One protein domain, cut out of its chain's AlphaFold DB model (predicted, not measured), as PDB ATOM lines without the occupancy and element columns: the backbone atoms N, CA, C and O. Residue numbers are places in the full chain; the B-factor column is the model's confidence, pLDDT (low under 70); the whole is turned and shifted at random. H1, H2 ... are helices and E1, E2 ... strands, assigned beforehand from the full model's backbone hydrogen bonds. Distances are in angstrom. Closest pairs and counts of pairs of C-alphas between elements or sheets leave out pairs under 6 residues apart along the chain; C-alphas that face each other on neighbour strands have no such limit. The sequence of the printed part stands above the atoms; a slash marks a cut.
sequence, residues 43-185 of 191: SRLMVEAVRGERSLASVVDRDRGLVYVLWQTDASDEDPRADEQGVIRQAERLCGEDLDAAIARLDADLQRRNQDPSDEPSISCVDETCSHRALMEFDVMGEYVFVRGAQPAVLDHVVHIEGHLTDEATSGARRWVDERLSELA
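This is residues 43 to 185 of the 191 residues of an uncharacterized protein of Sandaracinaceae bacterium (UniProt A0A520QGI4). One twisted sheet of six strands makes the middle of three layers: H4 runs along its strands on one face, over E2, E1 and E6, while H1 and H3 cover parts of the other face. On the face of H4, strands E5, E4 and E3 have no named helix over them. The printed part has 143 residues, with four named helices and six named strands in the order H1 H2 E1 E2 H3 E3 E4 E5 E6 H4. The mixed sheet runs E2 E1 E6 E5 E4 E3, and the class is mixed, helices and strands. The whole is compact, with a radius of gyration of the C-alphas of 15.1 A and spans of 43 by 35 by 29 A.

Find C-alpha 43 at (227.724, 191.377, 176.737), where H1, residues 43 to 50, begins. Next come H2, residues 56 to 59, E1, residues 66 to 72, 19.2 A, and E2, residues 88 to 94, 17.1 A. H3, residues 96 to 113, starts at C-alpha 96, (253.186, 184.707, 181.623), and measures 26.1 A. Then read E3, residues 123 to 126, E4, residues 129 to 136, 21.7 A, E5, residues 140 to 147, 23.1 A, and E6, residues 154 to 162, 24.2 A. H4, residues 167 to 184, measures 25.6 A and ends at C-alpha 184, (249.819, 201.157, 180.664).

Look first at E3 E4 E5 E6, a meander, each strand the antiparallel neighbour of the one before; N 131 and O 124 are 2.8 A apart, N 134 and O 142 2.7 A, N 143 and O 159 2.8 A. E6 is parallel to E1, with N 160 and O 69 at 2.8 A. The hairpin E1 and E2 is antiparallel, with N 70 and O 90 at 2.8 A. H4 stands at a height of 9.6 A over the sheet, 24 degrees from E1 on the local plane; its closest C-alphas to E2 are those of Arg 180 and Ala 91, 6.4 A. On the opposite face, H3 runs slantwise to the strands at a height of 9.1 A, only just over E1, with 3 C-alphas. H1, on the same face as H3, has a height of 8.9 A. H2 only grazes the sheet and touches residues 100 to 107 of H3, closest at the C-alphas of Leu 56 and Ile 103, 6.1 A. In H1, H3 and H4 every O i to N i+4 pair is within hydrogen-bond range; H2 is too short for one.

The C-alphas farthest apart are those of Asp 77 and Ala 150, 44.0 A. The printed part has no cut. The link E1 to E2, residues 73 to 87, is long. The model's pLDDT is under 70 at residues 75 to 77, 115 to 118, 135 to 140 and 149 to 152.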
ATOM      1  N   SER A  43     228.541 191.340 175.524       74.19
ATOM      2  CA  SER A  43     227.724 191.377 176.737       74.19
ATOM      3  C   SER A  43     227.506 189.988 177.335       74.19
ATOM      4  O   SER A  43     227.624 189.828 178.542       74.19
ATOM      5  N   ARG A  44     227.244 188.964 176.513       81.50
ATOM      6  CA  ARG A  44     227.047 187.592 176.993       81.50
ATOM      7  C   ARG A  44     228.330 186.991 177.568       81.50
ATOM      8  O   ARG A  44     228.281 186.419 178.648       81.50
ATOM      9  N   LEU A  45     229.460 187.121 176.869       81.88
ATOM     10  CA  LEU A  45     230.751 186.611 177.351       81.88
ATOM     11  C   LEU A  45     231.146 187.241 178.682       81.88
ATOM     12  O   LEU A  45     231.613 186.550 179.580       81.88
ATOM     13  N   MET A  46     230.932 188.546 178.796       82.62
ATOM     14  CA  MET A  46     231.204 189.288 180.011       82.62
ATOM     15  C   MET A  46     230.279 188.867 181.153       82.62
ATOM     16  O   MET A  46     230.784 188.638 182.242       82.62
ATOM     17  N   VAL A  47     228.969 188.698 180.919       84.38
ATOM     18  CA  VAL A  47     228.037 188.165 181.936       84.38
ATOM     19  C   VAL A  47     228.499 186.796 182.430       84.38
ATOM     20  O   VAL A  47     228.619 186.595 183.634       84.38
ATOM     21  N   GLU A  48     228.792 185.869 181.512       87.06
ATOM     22  CA  GLU A  48     229.264 184.520 181.854       87.06
ATOM     23  C   GLU A  48     230.575 184.583 182.667       87.06
ATOM     24  O   GLU A  48     230.742 183.849 183.639       87.06
ATOM     25  N   ALA A  49     231.489 185.488 182.302       86.81
ATOM     26  CA  ALA A  49     232.756 185.698 182.995       86.81
ATOM     27  C   ALA A  49     232.571 186.273 184.410       86.81
ATOM     28  O   ALA A  49     233.063 185.690 185.370       86.81
ATOM     29  N   VAL A  50     231.828 187.375 184.577       84.25
ATOM     30  CA  VAL A  50     231.650 188.028 185.893       84.25
ATOM     31  C   VAL A  50     230.780 187.212 186.850       84.25
ATOM     32  O   VAL A  50     230.897 187.355 188.061       84.25
ATOM     33  N   ARG A  51     229.947 186.306 186.327       84.94
ATOM     34  CA  ARG A  51     229.243 185.297 187.132       84.94
ATOM     35  C   ARG A  51     230.134 184.115 187.529       84.94
ATOM     36  O   ARG A  51     229.694 183.233 188.261       84.94
ATOM     37  N   GLY A  52     231.365 184.038 187.031       82.62
ATOM     38  CA  GLY A  52     232.232 182.878 187.241       82.62
ATOM     39  C   GLY A  52     231.717 181.594 186.573       82.62
ATOM     40  O   GLY A  52     232.209 180.510 186.879       82.62
ATOM     41  N   GLU A  53     230.747 181.694 185.656       86.69
ATOM     42  CA  GLU A  53     230.262 180.577 184.825       86.69
ATOM     43  C   GLU A  53     231.289 180.211 183.739       86.69
ATOM     44  O   GLU A  53     231.295 179.102 183.199       86.69
ATOM     45  N   ARG A  54     232.172 181.159 183.423       87.31
ATOM     46  CA  ARG A  54     233.257 181.046 182.459       87.31
ATOM     47  C   ARG A  54     234.541 181.575 183.088       87.31
ATOM     48  O   ARG A  54     234.539 182.652 183.668       87.31
ATOM     49  N   SER A  55     235.641 180.846 182.910       90.06
ATOM     50  CA  SER A  55     236.956 181.311 183.365       90.06
ATOM     51  C   SER A  55     237.402 182.553 182.595       90.06
ATOM     52  O   SER A  55     237.293 182.604 181.357       90.06
ATOM     53  N   LEU A  56     237.990 183.506 183.321       90.88
ATOM     54  CA  LEU A  56     238.624 184.692 182.757       90.88
ATOM     55  C   LEU A  56     239.728 184.341 181.749       90.88
ATOM     56  O   LEU A  56     239.928 185.085 180.793       90.88
ATOM     57  N   ALA A  57     240.363 183.167 181.857       91.12
ATOM     58  CA  ALA A  57     241.352 182.695 180.882       91.12
ATOM     59  C   ALA A  57     240.826 182.682 179.435       91.12
ATOM     60  O   ALA A  57     241.592 182.856 178.492       91.12
ATOM     61  N   SER A  58     239.518 182.480 179.247       89.19
ATOM     62  CA  SER A  58     238.896 182.424 177.917       89.19
ATOM     63  C   SER A  58     238.603 183.792 177.294       89.19
ATOM     64  O   SER A  58     238.239 183.865 176.122       89.19
ATOM     65  N   VAL A  59     238.741 184.858 178.081       90.12
ATOM     66  CA  VAL A  59     238.496 186.248 177.685       90.12
ATOM     67  C   VAL A  59     239.731 187.116 177.914       90.12
ATOM     68  O   VAL A  59     239.638 188.326 177.820       90.12
ATOM     69  N   VAL A  60     240.899 186.537 178.191       91.00
ATOM     70  CA  VAL A  60     242.169 187.267 178.298       91.00
ATOM     71  C   VAL A  60     243.016 187.004 177.055       91.00
ATOM     72  O   VAL A  60     243.227 185.858 176.659       91.00
ATOM     73  N   ASP A  61     243.535 188.072 176.453       91.12
ATOM     74  CA  ASP A  61     244.525 187.991 175.379       91.12
ATOM     75  C   ASP A  61     245.925 187.879 175.997       91.12
ATOM     76  O   ASP A  61     246.426 188.827 176.598       91.12
ATOM     77  N   ARG A  62     246.561 186.712 175.852       91.19
ATOM     78  CA  ARG A  62     247.881 186.438 176.441       91.19
ATOM     79  C   ARG A  62     249.019 187.246 175.815       91.19
ATOM     80  O   ARG A  62     249.991 187.519 176.513       91.19
ATOM     81  N   ASP A  63     248.907 187.642 174.547       90.94
ATOM     82  CA  ASP A  63     249.921 188.479 173.891       90.94
ATOM     83  C   ASP A  63     249.847 189.915 174.429       90.94
ATOM     84  O   ASP A  63     250.864 190.603 174.550       90.94
ATOM     85  N   ARG A  64     248.647 190.377 174.792       90.88
ATOM     86  CA  ARG A  64     248.448 191.689 175.419       90.88
ATOM     87  C   ARG A  64     248.686 191.656 176.927       90.88
ATOM     88  O   ARG A  64     249.160 192.649 177.471       90.88
ATOM     89  N   GLY A  65     248.391 190.547 177.595       92.25
ATOM     90  CA  GLY A  65     248.358 190.457 179.053       92.25
ATOM     91  C   GLY A  65     247.154 191.179 179.662       92.25
ATOM     92  O   GLY A  65     246.323 191.741 178.949       92.25
ATOM     93  N   LEU A  66     247.085 191.186 180.994       94.31
ATOM     94  CA  LEU A  66     246.024 191.846 181.764       94.31
ATOM     95  C   LEU A  66     246.604 193.013 182.555       94.31
ATOM     96  O   LEU A  66     247.572 192.827 183.287       94.31
ATOM     97  N   VAL A  67     246.006 194.199 182.461       96.06
ATOM     98  CA  VAL A  67     246.367 195.290 183.374       96.06
ATOM     99  C   VAL A  67     245.618 195.112 184.692       96.06
ATOM    100  O   VAL A  67     244.390 195.052 184.716       96.06
ATOM    101  N   TYR A  68     246.359 195.027 185.791       94.75
ATOM    102  CA  TYR A  68     245.806 194.941 187.136       94.75
ATOM    103  C   TYR A  68     246.213 196.172 187.935       94.75
ATOM    104  O   TYR A  68     247.393 196.525 187.995       94.75
ATOM    105  N   VAL A  69     245.221 196.821 188.541       94.94
ATOM    106  CA  VAL A  69     245.414 197.999 189.381       94.94
ATOM    107  C   VAL A  69     244.782 197.751 190.744       94.94
ATOM    108  O   VAL A  69     243.601 197.427 190.831       94.94
ATOM    109  N   LEU A  70     245.568 197.927 191.802       92.38
ATOM    110  CA  LEU A  70     245.154 197.808 193.195       92.38
ATOM    111  C   LEU A  70     245.504 199.090 193.948       92.38
ATOM    112  O   LEU A  70     246.652 199.540 193.940       92.38
ATOM    113  N   TRP A  71     244.509 199.635 194.637       91.81
ATOM    114  CA  TRP A  71     244.666 200.658 195.661       91.81
ATOM    115  C   TRP A  71     244.018 200.156 196.948       91.81
ATOM    116  O   TRP A  71     242.807 199.963 196.968       91.81
ATOM    117  N   GLN A  72     244.785 199.981 198.021       88.94
ATOM    118  CA  GLN A  72     244.275 199.477 199.299       88.94
ATOM    119  C   GLN A  72     244.804 200.323 200.457       88.94
ATOM    120  O   GLN A  72     246.016 200.481 200.572       88.94
ATOM    121  N   THR A  73     243.926 200.859 201.310       82.81
ATOM    122  CA  THR A  73     244.323 201.727 202.445       82.81
ATOM    123  C   THR A  73     244.429 201.028 203.797       82.81
ATOM    124  O   THR A  73     245.026 201.593 204.701       82.81
ATOM    125  N   ASP A  74     243.886 199.815 203.926       72.25
ATOM    126  CA  ASP A  74     243.914 199.017 205.162       72.25
ATOM    127  C   ASP A  74     244.807 197.778 204.993       72.25
ATOM    128  O   ASP A  74     244.454 196.660 205.384       72.25
ATOM    129  N   ALA A  75     245.953 197.937 204.327       62.56
ATOM    130  CA  ALA A  75     246.954 196.884 204.323       62.56
ATOM    131  C   ALA A  75     247.423 196.680 205.768       62.56
ATOM    132  O   ALA A  75     247.746 197.652 206.445       62.56
ATOM    133  N   SER A  76     247.432 195.439 206.266       60.88
ATOM    134  CA  SER A  76     247.982 195.153 207.598       60.88
ATOM    135  C   SER A  76     249.360 195.801 207.721       60.88
ATOM    136  O   SER A  76     250.129 195.668 206.770       60.88
ATOM    137  N   ASP A  77     249.680 196.421 208.863       60.00
ATOM    138  CA  ASP A  77     250.903 197.219 209.119       60.00
ATOM    139  C   ASP A  77     252.249 196.512 208.794       60.00
ATOM    140  O   ASP A  77     253.319 197.103 208.917       60.00
ATOM    141  N   GLU A  78     252.216 195.245 208.373       73.06
ATOM    142  CA  GLU A  78     253.358 194.409 208.003       73.06
ATOM    143  C   GLU A  78     253.421 194.039 206.503       73.06
ATOM    144  O   GLU A  78     254.343 193.321 206.110       73.06
ATOM    145  N   ASP A  79     252.484 194.479 205.645       80.81
ATOM    146  CA  ASP A  79     252.567 194.172 204.208       80.81
ATOM    147  C   ASP A  79     253.720 194.970 203.570       80.81
ATOM    148  O   ASP A  79     253.667 196.200 203.523       80.81
ATOM    149  N   PRO A  80     254.763 194.308 203.032       83.50
ATOM    150  CA  PRO A  80     255.940 194.992 202.497       83.50
ATOM    151  C   PRO A  80     255.653 195.814 201.232       83.50
ATOM    152  O   PRO A  80     256.540 196.521 200.754       83.50
ATOM    153  N   ARG A  81     254.452 195.697 200.651       86.69
ATOM    154  CA  ARG A  81     253.998 196.491 199.503       86.69
ATOM    155  C   ARG A  81     253.359 197.814 199.922       86.69
ATOM    156  O   ARG A  81     253.143 198.663 199.058       86.69
ATOM    157  N   ALA A  82     253.001 197.965 201.198       89.25
ATOM    158  CA  ALA A  82     252.427 199.196 201.714       89.25
ATOM    159  C   ALA A  82     253.492 200.299 201.752       89.25
ATOM    160  O   ALA A  82     254.663 200.054 202.049       89.25
ATOM    161  N   ASP A  83     253.091 201.521 201.414       87.50
ATOM    162  CA  ASP A  83     253.967 202.682 201.484       87.50
ATOM    163  C   ASP A  83     254.050 203.271 202.907       87.50
ATOM    164  O   ASP A  83     253.498 202.736 203.867       87.50
ATOM    165  N   GLU A  84     254.710 204.423 203.046       84.19
ATOM    166  CA  GLU A  84     254.827 205.147 204.322       84.19
ATOM    167  C   GLU A  84     253.472 205.563 204.933       84.19
ATOM    168  O   GLU A  84     253.414 205.942 206.102       84.19
ATOM    169  N   GLN A  85     252.389 205.516 204.153       83.75
ATOM    170  CA  GLN A  85     251.025 205.851 204.560       83.75
ATOM    171  C   GLN A  85     250.186 204.598 204.857       83.75
ATOM    172  O   GLN A  85     248.997 204.736 205.138       83.75
ATOM    173  N   GLY A  86     250.771 203.396 204.778       85.81
ATOM    174  CA  GLY A  86     250.044 202.133 204.911       85.81
ATOM    175  C   GLY A  86     249.207 201.778 203.676       85.81
ATOM    176  O   GLY A  86     248.347 200.902 203.742       85.81
ATOM    177  N   VAL A  87     249.433 202.449 202.540       88.38
ATOM    178  CA  VAL A  87     248.645 202.263 201.320       88.38
ATOM    179  C   VAL A  87     249.406 201.390 200.333       88.38
ATOM    180  O   VAL A  87     250.508 201.730 199.899       88.38
ATOM    181  N   ILE A  88     248.792 200.291 199.904       90.81
ATOM    182  CA  ILE A  88     249.289 199.513 198.768       90.81
ATOM    183  C   ILE A  88     248.791 200.175 197.490       90.81
ATOM    184  O   ILE A  88     247.588 200.351 197.288       90.81
ATOM    185  N   ARG A  89     249.731 200.516 196.608       93.25
ATOM    186  CA  ARG A  89     249.453 201.014 195.259       93.25
ATOM    187  C   ARG A  89     250.225 200.177 194.258       93.25
ATOM    188  O   ARG A  89     251.450 200.245 194.202       93.25
ATOM    189  N   GLN A  90     249.508 199.398 193.467       94.00
ATOM    190  CA  GLN A  90     250.080 198.500 192.473       94.00
ATOM    191  C   GLN A  90     249.363 198.726 191.149       94.00
ATOM    192  O   GLN A  90     248.139 198.774 191.101       94.00
ATOM    193  N   ALA A  91     250.122 198.918 190.078       95.94
ATOM    194  CA  ALA A  91     249.589 199.037 188.732       95.94
ATOM    195  C   ALA A  91     250.585 198.398 187.776       95.94
ATOM    196  O   ALA A  91     251.704 198.885 187.620       95.94
ATOM    197  N   GLU A  92     250.192 197.290 187.163       95.56
ATOM    198  CA  GLU A  92     251.090 196.522 186.316       95.56
ATOM    199  C   GLU A  92     250.347 195.790 185.206       95.56
ATOM    200  O   GLU A  92     249.145 195.532 185.283       95.56
ATOM    201  N   ARG A  93     251.096 195.443 184.161       96.19
ATOM    202  CA  ARG A  93     250.653 194.514 183.129       96.19
ATOM    203  C   ARG A  93     251.164 193.125 183.485       96.19
ATOM    204  O   ARG A  93     252.365 192.879 183.451       96.19
ATOM    205  N   LEU A  94     250.237 192.231 183.783       95.69
ATOM    206  CA  LEU A  94     250.503 190.843 184.113       95.69
ATOM    207  C   LEU A  94     250.693 190.028 182.834       95.69
ATOM    208  O   LEU A  94     249.861 190.074 181.921       95.69
ATOM    209  N   CYS A  95     251.781 189.265 182.796       95.62
ATOM    210  CA  CYS A  95     252.198 188.426 181.674       95.62
ATOM    211  C   CYS A  95     252.635 187.043 182.179       95.62
ATOM    212  O   CYS A  95     252.997 186.893 183.343       95.62
ATOM    213  N   GLY A  96     252.637 186.032 181.304       94.88
ATOM    214  CA  GLY A  96     253.186 184.707 181.623       94.88
ATOM    215  C   GLY A  96     252.561 184.056 182.865       94.88
ATOM    216  O   GLY A  96     251.341 183.984 182.983       94.88
ATOM    217  N   GLU A  97     253.399 183.572 183.783       95.81
ATOM    218  CA  GLU A  97     252.951 182.886 185.005       95.81
ATOM    219  C   GLU A  97     252.201 183.818 185.970       95.81
ATOM    220  O   GLU A  97     251.222 183.394 186.585       95.81
ATOM    221  N   ASP A  98     252.589 185.096 186.047       95.38
ATOM    222  CA  ASP A  98     251.911 186.087 186.892       95.38
ATOM    223  C   ASP A  98     250.478 186.346 186.407       95.38
ATOM    224  O   ASP A  98     249.553 186.506 187.207       95.38
ATOM    225  N   LEU A  99     250.273 186.321 185.084       95.50
ATOM    226  CA  LEU A  99     248.945 186.405 184.482       95.50
ATOM    227  C   LEU A  99     248.080 185.199 184.862       95.50
ATOM    228  O   LEU A  99     246.932 185.375 185.269       95.50
ATOM    229  N   ASP A 100     248.622 183.988 184.753       95.38
ATOM    230  CA  ASP A 100     247.885 182.762 185.065       95.38
ATOM    231  C   ASP A 100     247.521 182.688 186.561       95.38
ATOM    232  O   ASP A 100     246.390 182.334 186.910       95.38
ATOM    233  N   ALA A 101     248.431 183.102 187.450       95.00
ATOM    234  CA  ALA A 101     248.165 183.198 188.884       95.00
ATOM    235  C   ALA A 101     247.074 184.233 189.205       95.00
ATOM    236  O   ALA A 101     246.189 183.977 190.029       95.00
ATOM    237  N   ALA A 102     247.100 185.392 188.543       92.38
ATOM    238  CA  ALA A 102     246.085 186.419 188.735       92.38
ATOM    239  C   ALA A 102     244.716 186.003 188.196       92.38
ATOM    240  O   ALA A 102     243.719 186.235 188.875       92.38
ATOM    241  N   ILE A 103     244.655 185.342 187.037       93.31
ATOM    242  CA  ILE A 103     243.409 184.777 186.504       93.31
ATOM    243  C   ILE A 103     242.795 183.806 187.513       93.31
ATOM    244  O   ILE A 103     241.618 183.939 187.833       93.31
ATOM    245  N   ALA A 104     243.584 182.878 188.064       93.19
ATOM    246  CA  ALA A 104     243.086 181.919 189.048       93.19
ATOM    247  C   ALA A 104     242.547 182.609 190.314       93.19
ATOM    248  O   ALA A 104     241.497 182.223 190.832       93.19
ATOM    249  N   ARG A 105     243.240 183.649 190.799       90.38
ATOM    250  CA  ARG A 105     242.790 184.454 191.945       90.38
ATOM    251  C   ARG A 105     241.479 185.184 191.641       90.38
ATOM    252  O   ARG A 105     240.552 185.101 192.436       90.38
ATOM    253  N   LEU A 106     241.396 185.859 190.497       89.25
ATOM    254  CA  LEU A 106     240.217 186.622 190.085       89.25
ATOM    255  C   LEU A 106     239.009 185.709 189.813       89.25
ATOM    256  O   LEU A 106     237.903 186.034 190.231       89.25
ATOM    257  N   ASP A 107     239.210 184.540 189.194       89.94
ATOM    258  CA  ASP A 107     238.159 183.527 189.017       89.94
ATOM    259  C   ASP A 107     237.610 183.067 190.378       89.94
ATOM    260  O   ASP A 107     236.394 183.020 190.580       89.94
ATOM    261  N   ALA A 108     238.491 182.769 191.340       86.81
ATOM    262  CA  ALA A 108     238.085 182.389 192.692       86.81
ATOM    263  C   ALA A 108     237.356 183.533 193.422       86.81
ATOM    264  O   ALA A 108     236.391 183.289 194.149       86.81
ATOM    265  N   ASP A 109     237.783 184.781 193.222       83.38
ATOM    266  CA  ASP A 109     237.118 185.960 193.776       83.38
ATOM    267  C   ASP A 109     235.706 186.134 193.212       83.38
ATOM    268  O   ASP A 109     234.768 186.315 193.989       83.38
ATOM    269  N   LEU A 110     235.530 186.019 191.894       82.81
ATOM    270  CA  LEU A 110     234.219 186.095 191.243       82.81
ATOM    271  C   LEU A 110     233.293 184.964 191.709       82.81
ATOM    272  O   LEU A 110     232.146 185.216 192.079       82.81
ATOM    273  N   GLN A 111     233.798 183.728 191.787       81.06
ATOM    274  CA  GLN A 111     233.020 182.576 192.255       81.06
ATOM    275  C   GLN A 111     232.572 182.711 193.711       81.06
ATOM    276  O   GLN A 111     231.430 182.388 194.034       81.06
ATOM    277  N   ARG A 112     233.442 183.207 194.600       78.12
ATOM    278  CA  ARG A 112     233.073 183.446 196.006       78.12
ATOM    279  C   ARG A 112     231.987 184.504 196.155       78.12
ATOM    280  O   ARG A 112     231.291 184.486 197.165       78.12
ATOM    281  N   ARG A 113     231.869 185.427 195.200       70.94
ATOM    282  CA  ARG A 113     230.963 186.582 195.265       70.94
ATOM    283  C   ARG A 113     229.640 186.342 194.546       70.94
ATOM    284  O   ARG A 113     228.639 186.923 194.949       70.94
ATOM    285  N   ASN A 114     229.599 185.453 193.555       70.88
ATOM    286  CA  ASN A 114     228.361 185.055 192.886       70.88
ATOM    287  C   ASN A 114     227.545 184.055 193.736       70.88
ATOM    288  O   ASN A 114     227.333 182.907 193.346       70.88
ATOM    289  N   GLN A 115     227.149 184.472 194.944       60.44
ATOM    290  CA  GLN A 115     226.398 183.637 195.892       60.44
ATOM    291  C   GLN A 115     224.886 183.653 195.625       60.44
ATOM    292  O   GLN A 115     224.203 182.703 196.013       60.44
ATOM    293  N   ASP A 116     224.373 184.678 194.933       66.62
ATOM    294  CA  ASP A 116     222.977 184.749 194.495       66.62
ATOM    295  C   ASP A 116     222.878 184.754 192.954       66.62
ATOM    296  O   ASP A 116     223.112 185.777 192.314       66.62
ATOM    297  N   PRO A 117     222.495 183.629 192.320       62.78
ATOM    298  CA  PRO A 117     222.348 183.554 190.866       62.78
ATOM    299  C   PRO A 117     221.177 184.393 190.317       62.78
ATOM    300  O   PRO A 117     221.035 184.506 189.094       62.78
ATOM    301  N   SER A 118     220.313 184.929 191.188       65.81
ATOM    302  CA  SER A 118     219.210 185.814 190.809       65.81
ATOM    303  C   SER A 118     219.619 187.284 190.691       65.81
ATOM    304  O   SER A 118     218.920 188.035 190.007       65.81
ATOM    305  N   ASP A 119     220.774 187.671 191.242       72.12
ATOM    306  CA  ASP A 119     221.324 189.008 191.054       72.12
ATOM    307  C   ASP A 119     221.857 189.165 189.623       72.12
ATOM    308  O   ASP A 119     222.712 188.423 189.115       72.12
ATOM    309  N   GLU A 120     221.306 190.144 188.911       72.06
ATOM    310  CA  GLU A 120     221.767 190.480 187.571       72.06
ATOM    311  C   GLU A 120     222.990 191.405 187.672       72.06
ATOM    312  O   GLU A 120     222.902 192.471 188.290       72.06
ATOM    313  N   PRO A 121     224.148 191.035 187.086       78.06
ATOM    314  CA  PRO A 121     225.333 191.875 187.149       78.06
ATOM    315  C   PRO A 121     225.066 193.212 186.456       78.06
ATOM    316  O   PRO A 121     224.665 193.263 185.292       78.06
ATOM    317  N   SER A 122     225.330 194.313 187.163       79.56
ATOM    318  CA  SER A 122     225.225 195.650 186.579       79.56
ATOM    319  C   SER A 122     226.321 195.843 185.537       79.56
ATOM    320  O   SER A 122     227.512 195.819 185.856       79.56
ATOM    321  N   ILE A 123     225.909 196.009 184.287       82.25
ATOM    322  CA  ILE A 123     226.791 196.117 183.133       82.25
ATOM    323  C   ILE A 123     226.510 197.432 182.421       82.25
ATOM    324  O   ILE A 123     225.366 197.729 182.071       82.25
ATOM    325  N   SER A 124     227.564 198.197 182.157       85.56
ATOM    326  CA  SER A 124     227.500 199.414 181.354       85.56
ATOM    327  C   SER A 124     228.354 199.244 180.107       85.56
ATOM    328  O   SER A 124     229.496 198.815 180.208       85.56
ATOM    329  N   CYS A 125     227.816 199.566 178.933       85.62
ATOM    330  CA  CYS A 125     228.569 199.534 177.682       85.62
ATOM    331  C   CYS A 125     228.487 200.896 176.993       85.62
ATOM    332  O   CYS A 125     227.392 201.422 176.787       85.62
ATOM    333  N   VAL A 126     229.643 201.435 176.615       86.25
ATOM    334  CA  VAL A 126     229.788 202.647 175.806       86.25
ATOM    335  C   VAL A 126     230.733 202.319 174.656       86.25
ATOM    336  O   VAL A 126     231.863 201.878 174.873       86.25
ATOM    337  N   ASP A 127     230.249 202.508 173.431       86.00
ATOM    338  CA  ASP A 127     230.943 202.136 172.197       86.00
ATOM    339  C   ASP A 127     231.416 200.669 172.210       86.00
ATOM    340  O   ASP A 127     230.612 199.734 172.248       86.00
ATOM    341  N   GLU A 128     232.731 200.465 172.180       83.88
ATOM    342  CA  GLU A 128     233.398 199.164 172.123       83.88
ATOM    343  C   GLU A 128     233.893 198.687 173.496       83.88
ATOM    344  O   GLU A 128     234.592 197.675 173.583       83.88
ATOM    345  N   THR A 129     233.542 199.409 174.564       86.44
ATOM    346  CA  THR A 129     233.962 199.129 175.937       86.44
ATOM    347  C   THR A 129     232.752 198.796 176.792       86.44
ATOM    348  O   THR A 129     231.755 199.515 176.792       86.44
ATOM    349  N   CYS A 130     232.850 197.717 177.554       87.62
ATOM    350  CA  CYS A 130     231.876 197.365 178.568       87.62
ATOM    351  C   CYS A 130     232.561 197.220 179.923       87.62
ATOM    352  O   CYS A 130     233.663 196.687 180.003       87.62
ATOM    353  N   SER A 131     231.899 197.651 180.988       88.81
ATOM    354  CA  SER A 131     232.384 197.499 182.350       88.81
ATOM    355  C   SER A 131     231.336 196.879 183.262       88.81
ATOM    356  O   SER A 131     230.126 197.074 183.102       88.81
ATOM    357  N   HIS A 132     231.828 196.129 184.240       87.56
ATOM    358  CA  HIS A 132     231.058 195.640 185.368       87.56
ATOM    359  C   HIS A 132     231.688 196.161 186.654       87.56
ATOM    360  O   HIS A 132     232.860 195.893 186.928       87.56
ATOM    361  N   ARG A 133     230.900 196.894 187.445       82.75
ATOM    362  CA  ARG A 133     231.282 197.312 188.795       82.75
ATOM    363  C   ARG A 133     230.730 196.307 189.792       82.75
ATOM    364  O   ARG A 133     229.533 196.304 190.074       82.75
ATOM    365  N   ALA A 134     231.612 195.479 190.323       73.25
ATOM    366  CA  ALA A 134     231.338 194.634 191.465       73.25
ATOM    367  C   ALA A 134     231.502 195.478 192.736       73.25
ATOM    368  O   ALA A 134     232.617 195.863 193.100       73.25
ATOM    369  N   LEU A 135     230.391 195.774 193.413       65.12
ATOM    370  CA  LEU A 135     230.458 196.169 194.817       65.12
ATOM    371  C   LEU A 135     230.874 194.928 195.598       65.12
ATOM    372  O   LEU A 135     230.180 193.914 195.621       65.12
ATOM    373  N   MET A 136     232.066 194.990 196.159       61.84
ATOM    374  CA  MET A 136     232.657 193.942 196.962       61.84
ATOM    375  C   MET A 136     232.346 194.252 198.442       61.84
ATOM    376  O   MET A 136     232.176 195.413 198.810       61.84
ATOM    377  N   GLU A 137     232.212 193.227 199.294       53.94
ATOM    378  CA  GLU A 137     232.013 193.439 200.741       53.94
ATOM    379  C   GLU A 137     233.071 194.403 201.320       53.94
ATOM    380  O   GLU A 137     234.212 194.400 200.860       53.94
ATOM    381  N   PHE A 138     232.699 195.180 202.346       52.47
ATOM    382  CA  PHE A 138     233.593 196.090 203.090       52.47
ATOM    383  C   PHE A 138     234.205 197.236 202.258       52.47
ATOM    384  O   PHE A 138     235.416 197.428 202.253       52.47
ATOM    385  N   ASP A 139     233.360 198.018 201.573       54.47
ATOM    386  CA  ASP A 139     233.741 199.228 200.810       54.47
ATOM    387  C   ASP A 139     234.709 198.993 199.645       54.47
ATOM    388  O   ASP A 139     235.319 199.916 199.105       54.47
ATOM    389  N   VAL A 140     234.812 197.747 199.201       58.72
ATOM    390  CA  VAL A 140     235.669 197.399 198.089       58.72
ATOM    391  C   VAL A 140     234.924 197.644 196.761       58.72
ATOM    392  O   VAL A 140     233.795 197.197 196.549       58.72
ATOM    393  N   MET A 141     235.559 198.345 195.823       73.19
ATOM    394  CA  MET A 141     235.055 198.551 194.463       73.19
ATOM    395  C   MET A 141     235.936 197.791 193.473       73.19
ATOM    396  O   MET A 141     237.111 198.115 193.303       73.19
ATOM    397  N   GLY A 142     235.358 196.786 192.816       83.12
ATOM    398  CA  GLY A 142     235.992 196.036 191.734       83.12
ATOM    399  C   GLY A 142     235.405 196.458 190.400       83.12
ATOM    400  O   GLY A 142     234.191 196.407 190.228       83.12
ATOM    401  N   GLU A 143     236.225 196.868 189.444       89.69
ATOM    402  CA  GLU A 143     235.777 197.199 188.092       89.69
ATOM    403  C   GLU A 143     236.491 196.305 187.080       89.69
ATOM    404  O   GLU A 143     237.716 196.317 186.980       89.69
ATOM    405  N   TYR A 144     235.708 195.514 186.349       91.19
ATOM    406  CA  TYR A 144     236.174 194.636 185.280       91.19
ATOM    407  C   TYR A 144     235.814 195.281 183.952       91.19
ATOM    408  O   TYR A 144     234.628 195.497 183.683       91.19
ATOM    409  N   VAL A 145     236.813 195.589 183.127       91.69
ATOM    410  CA  VAL A 145     236.605 196.290 181.859       91.69
ATOM    411  C   VAL A 145     236.994 195.409 180.687       91.69
ATOM    412  O   VAL A 145     238.115 194.917 180.575       91.69
ATOM    413  N   PHE A 146     236.036 195.237 179.789       89.88
ATOM    414  CA  PHE A 146     236.140 194.443 178.581       89.88
ATOM    415  C   PHE A 146     236.104 195.367 177.373       89.88
ATOM    416  O   PHE A 146     235.262 196.260 177.282       89.88
ATOM    417  N   VAL A 147     236.973 195.108 176.407       88.12
ATOM    418  CA  VAL A 147     236.983 195.801 175.118       88.12
ATOM    419  C   VAL A 147     236.688 194.814 174.000       88.12
ATOM    420  O   VAL A 147     237.034 193.626 174.074       88.12
ATOM    421  N   ARG A 148     236.046 195.283 172.928       79.12
ATOM    422  CA  ARG A 148     235.885 194.467 171.725       79.12
ATOM    423  C   ARG A 148     237.261 194.242 171.087       79.12
ATOM    424  O   ARG A 148     237.841 195.141 170.489       79.12
ATOM    425  N   GLY A 149     237.793 193.030 171.245       65.38
ATOM    426  CA  GLY A 149     238.974 192.560 170.520       65.38
ATOM    427  C   GLY A 149     238.635 192.121 169.093       65.38
ATOM    428  O   GLY A 149     237.501 192.277 168.636       65.38
ATOM    429  N   ALA A 150     239.587 191.479 168.409       55.81
ATOM    430  CA  ALA A 150     239.415 190.885 167.072       55.81
ATOM    431  C   ALA A 150     238.403 189.710 167.009       55.81
ATOM    432  O   ALA A 150     238.345 188.999 166.013       55.81
ATOM    433  N   GLN A 151     237.568 189.562 168.041       56.72
ATOM    434  CA  GLN A 151     236.780 188.397 168.430       56.72
ATOM    435  C   GLN A 151     237.649 187.258 168.993       56.72
ATOM    436  O   GLN A 151     238.545 186.776 168.300       56.72
ATOM    437  N   PRO A 152     237.379 186.783 170.228       65.25
ATOM    438  CA  PRO A 152     236.333 187.216 171.167       65.25
ATOM    439  C   PRO A 152     236.635 188.555 171.879       65.25
ATOM    440  O   PRO A 152     237.651 189.204 171.635       65.25
ATOM    441  N   ALA A 153     235.693 188.995 172.719       70.12
ATOM    442  CA  ALA A 153     235.888 190.074 173.687       70.12
ATOM    443  C   ALA A 153     237.097 189.810 174.591       70.12
ATOM    444  O   ALA A 153     237.322 188.659 174.969       70.12
ATOM    445  N   VAL A 154     237.821 190.868 174.964       87.44
ATOM    446  CA  VAL A 154     239.021 190.759 175.798       87.44
ATOM    447  C   VAL A 154     238.844 191.576 177.074       87.44
ATOM    448  O   VAL A 154     238.521 192.761 177.001       87.44
ATOM    449  N   LEU A 155     239.056 190.951 178.230       90.44
ATOM    450  CA  LEU A 155     239.265 191.610 179.511       90.44
ATOM    451  C   LEU A 155     240.565 192.413 179.412       90.44
ATOM    452  O   LEU A 155     241.649 191.844 179.293       90.44
ATOM    453  N   ASP A 156     240.430 193.732 179.406       91.88
ATOM    454  CA  ASP A 156     241.533 194.663 179.196       91.88
ATOM    455  C   ASP A 156     242.228 194.999 180.516       91.88
ATOM    456  O   ASP A 156     243.454 194.903 180.632       91.88
ATOM    457  N   HIS A 157     241.426 195.344 181.526       93.75
ATOM    458  CA  HIS A 157     241.925 195.684 182.845       93.75
ATOM    459  C   HIS A 157     240.934 195.364 183.962       93.75
ATOM    460  O   HIS A 157     239.719 195.284 183.760       93.75
ATOM    461  N   VAL A 158     241.494 195.197 185.159       93.44
ATOM    462  CA  VAL A 158     240.761 195.054 186.416       93.44
ATOM    463  C   VAL A 158     241.291 196.078 187.413       93.44
ATOM    464  O   VAL A 158     242.500 196.173 187.627       93.44
ATOM    465  N   VAL A 159     240.380 196.830 188.027       93.25
ATOM    466  CA  VAL A 159     240.684 197.826 189.062       93.25
ATOM    467  C   VAL A 159     240.049 197.393 190.370       93.25
ATOM    468  O   VAL A 159     238.837 197.207 190.431       93.25
ATOM    469  N   HIS A 160     240.851 197.281 191.423       91.00
ATOM    470  CA  HIS A 160     240.395 197.093 192.793       91.00
ATOM    471  C   HIS A 160     240.758 198.323 193.621       91.00
ATOM    472  O   HIS A 160     241.926 198.697 193.730       91.00
ATOM    473  N   ILE A 161     239.745 198.948 194.212       88.00
ATOM    474  CA  ILE A 161     239.911 199.985 195.226       88.00
ATOM    475  C   ILE A 161     239.330 199.430 196.524       88.00
ATOM    476  O   ILE A 161     238.137 199.152 196.586       88.00
ATOM    477  N   GLU A 162     240.178 199.229 197.527       85.88
ATOM    478  CA  GLU A 162     239.887 198.502 198.762       85.88
ATOM    479  C   GLU A 162     240.090 199.392 200.004       85.88
ATOM    480  O   GLU A 162     241.091 200.107 200.110       85.88
ATOM    481  N   GLY A 163     239.165 199.304 200.967       77.94
ATOM    482  CA  GLY A 163     239.271 199.937 202.287       77.94
ATOM    483  C   GLY A 163     238.231 201.027 202.561       77.94
ATOM    484  O   GLY A 163     237.448 201.417 201.693       77.94
ATOM    485  N   HIS A 164     238.238 201.546 203.789       73.56
ATOM    486  CA  HIS A 164     237.317 202.601 204.222       73.56
ATOM    487  C   HIS A 164     237.755 203.985 203.719       73.56
ATOM    488  O   HIS A 164     238.368 204.780 204.439       73.56
ATOM    489  N   LEU A 165     237.448 204.291 202.459       71.38
ATOM    490  CA  LEU A 165     237.854 205.549 201.836       71.38
ATOM    491  C   LEU A 165     236.878 206.694 202.121       71.38
ATOM    492  O   LEU A 165     235.667 206.577 201.957       71.38
ATOM    493  N   THR A 166     237.426 207.863 202.451       80.44
ATOM    494  CA  THR A 166     236.686 209.129 202.375       80.44
ATOM    495  C   THR A 166     236.433 209.525 200.913       80.44
ATOM    496  O   THR A 166     237.106 209.034 200.001       80.44
ATOM    497  N   ASP A 167     235.515 210.461 200.656       80.38
ATOM    498  CA  ASP A 167     235.258 210.982 199.300       80.38
ATOM    499  C   ASP A 167     236.520 211.582 198.649       80.38
ATOM    500  O   ASP A 167     236.767 211.419 197.447       80.38
ATOM    501  N   GLU A 168     237.353 212.254 199.449       79.69
ATOM    502  CA  GLU A 168     238.626 212.822 199.001       79.69
ATOM    503  C   GLU A 168     239.631 211.721 198.648       79.69
ATOM    504  O   GLU A 168     240.222 211.755 197.565       79.69
ATOM    505  N   ALA A 169     239.774 210.707 199.510       80.69
ATOM    506  CA  ALA A 169     240.648 209.564 199.261       80.69
ATOM    507  C   ALA A 169     240.192 208.761 198.034       80.69
ATOM    508  O   ALA A 169     241.014 208.403 197.194       80.69
ATOM    509  N   THR A 170     238.881 208.573 197.864       83.56
ATOM    510  CA  THR A 170     238.279 207.944 196.680       83.56
ATOM    511  C   THR A 170     238.599 208.732 195.413       83.56
ATOM    512  O   THR A 170     238.985 208.159 194.395       83.56
ATOM    513  N   SER A 171     238.479 210.060 195.461       85.31
ATOM    514  CA  SER A 171     238.814 210.930 194.328       85.31
ATOM    515  C   SER A 171     240.307 210.891 193.994       85.31
ATOM    516  O   SER A 171     240.680 210.915 192.821       85.31
ATOM    517  N   GLY A 172     241.168 210.821 195.014       87.19
ATOM    518  CA  GLY A 172     242.609 210.638 194.852       87.19
ATOM    519  C   GLY A 172     242.960 209.293 194.216       87.19
ATOM    520  O   GLY A 172     243.708 209.271 193.239       87.19
ATOM    521  N   ALA A 173     242.363 208.206 194.712       89.56
ATOM    522  CA  ALA A 173     242.541 206.859 194.180       89.56
ATOM    523  C   ALA A 173     242.116 206.784 192.710       89.56
ATOM    524  O   ALA A 173     242.897 206.343 191.876       89.56
ATOM    525  N   ARG A 174     240.930 207.305 192.363       90.44
ATOM    526  CA  ARG A 174     240.448 207.359 190.971       90.44
ATOM    527  C   ARG A 174     241.414 208.095 190.047       90.44
ATOM    528  O   ARG A 174     241.770 207.565 189.005       90.44
ATOM    529  N   ARG A 175     241.896 209.275 190.451       92.12
ATOM    530  CA  ARG A 175     242.851 210.050 189.642       92.12
ATOM    531  C   ARG A 175     244.146 209.280 189.397       92.12
ATOM    532  O   ARG A 175     244.666 209.301 188.288       92.12
ATOM    533  N   TRP A 176     244.657 208.617 190.431       94.12
ATOM    534  CA  TRP A 176     245.853 207.792 190.310       94.12
ATOM    535  C   TRP A 176     245.611 206.575 189.407       94.12
ATOM    536  O   TRP A 176     246.433 206.300 188.540       94.12
ATOM    537  N   VAL A 177     244.470 205.889 189.552       93.62
ATOM    538  CA  VAL A 177     244.069 204.773 188.680       93.62
ATOM    539  C   VAL A 177     244.025 205.222 187.220       93.62
ATOM    540  O   VAL A 177     244.659 204.586 186.381       93.62
ATOM    541  N   ASP A 178     243.346 206.330 186.918       94.44
ATOM    542  CA  ASP A 178     243.212 206.852 185.553       94.44
ATOM    543  C   ASP A 178     244.582 207.164 184.927       94.44
ATOM    544  O   ASP A 178     244.847 206.814 183.774       94.44
ATOM    545  N   GLU A 179     245.480 207.782 185.700       96.12
ATOM    546  CA  GLU A 179     246.850 208.075 185.273       96.12
ATOM    547  C   GLU A 179     247.621 206.790 184.943       96.12
ATOM    548  O   GLU A 179     248.210 206.679 183.865       96.12
ATOM    549  N   ARG A 180     247.576 205.786 185.828       96.25
ATOM    550  CA  ARG A 180     248.292 204.519 185.623       96.25
ATOM    551  C   ARG A 180     247.712 203.699 184.470       96.25
ATOM    552  O   ARG A 180     248.474 203.129 183.691       96.25
ATOM    553  N   LEU A 181     246.388 203.661 184.318       94.75
ATOM    554  CA  LEU A 181     245.739 203.017 183.172       94.75
ATOM    555  C   LEU A 181     246.158 203.684 181.857       94.75
ATOM    556  O   LEU A 181     246.461 202.984 180.891       94.75
ATOM    557  N   SER A 182     246.241 205.019 181.826       94.31
ATOM    558  CA  SER A 182     246.712 205.752 180.647       94.31
ATOM    559  C   SER A 182     248.170 205.440 180.303       94.31
ATOM    560  O   SER A 182     248.499 205.354 179.122       94.31
ATOM    561  N   GLU A 183     249.047 205.289 181.295       94.25
ATOM    562  CA  GLU A 183     250.452 204.924 181.067       94.25
ATOM    563  C   GLU A 183     250.608 203.488 180.551       94.25
ATOM    564  O   GLU A 183     251.472 203.214 179.718       94.25
ATOM    565  N   LEU A 184     249.772 202.570 181.037       92.56
ATOM    566  CA  LEU A 184     249.819 201.157 180.664       92.56
ATOM    567  C   LEU A 184     249.068 200.857 179.359       92.56
ATOM    568  O   LEU A 184     249.219 199.757 178.819       92.56
ATOM    569  N   ALA A 185     248.274 201.794 178.838       88.38
ATOM    570  CA  ALA A 185     247.442 201.607 177.655       88.38
ATOM    571  C   ALA A 185     248.243 201.144 176.423       88.38
ATOM    572  O   ALA A 185     249.341 201.615 176.138       88.38
TER     573      ALA A 185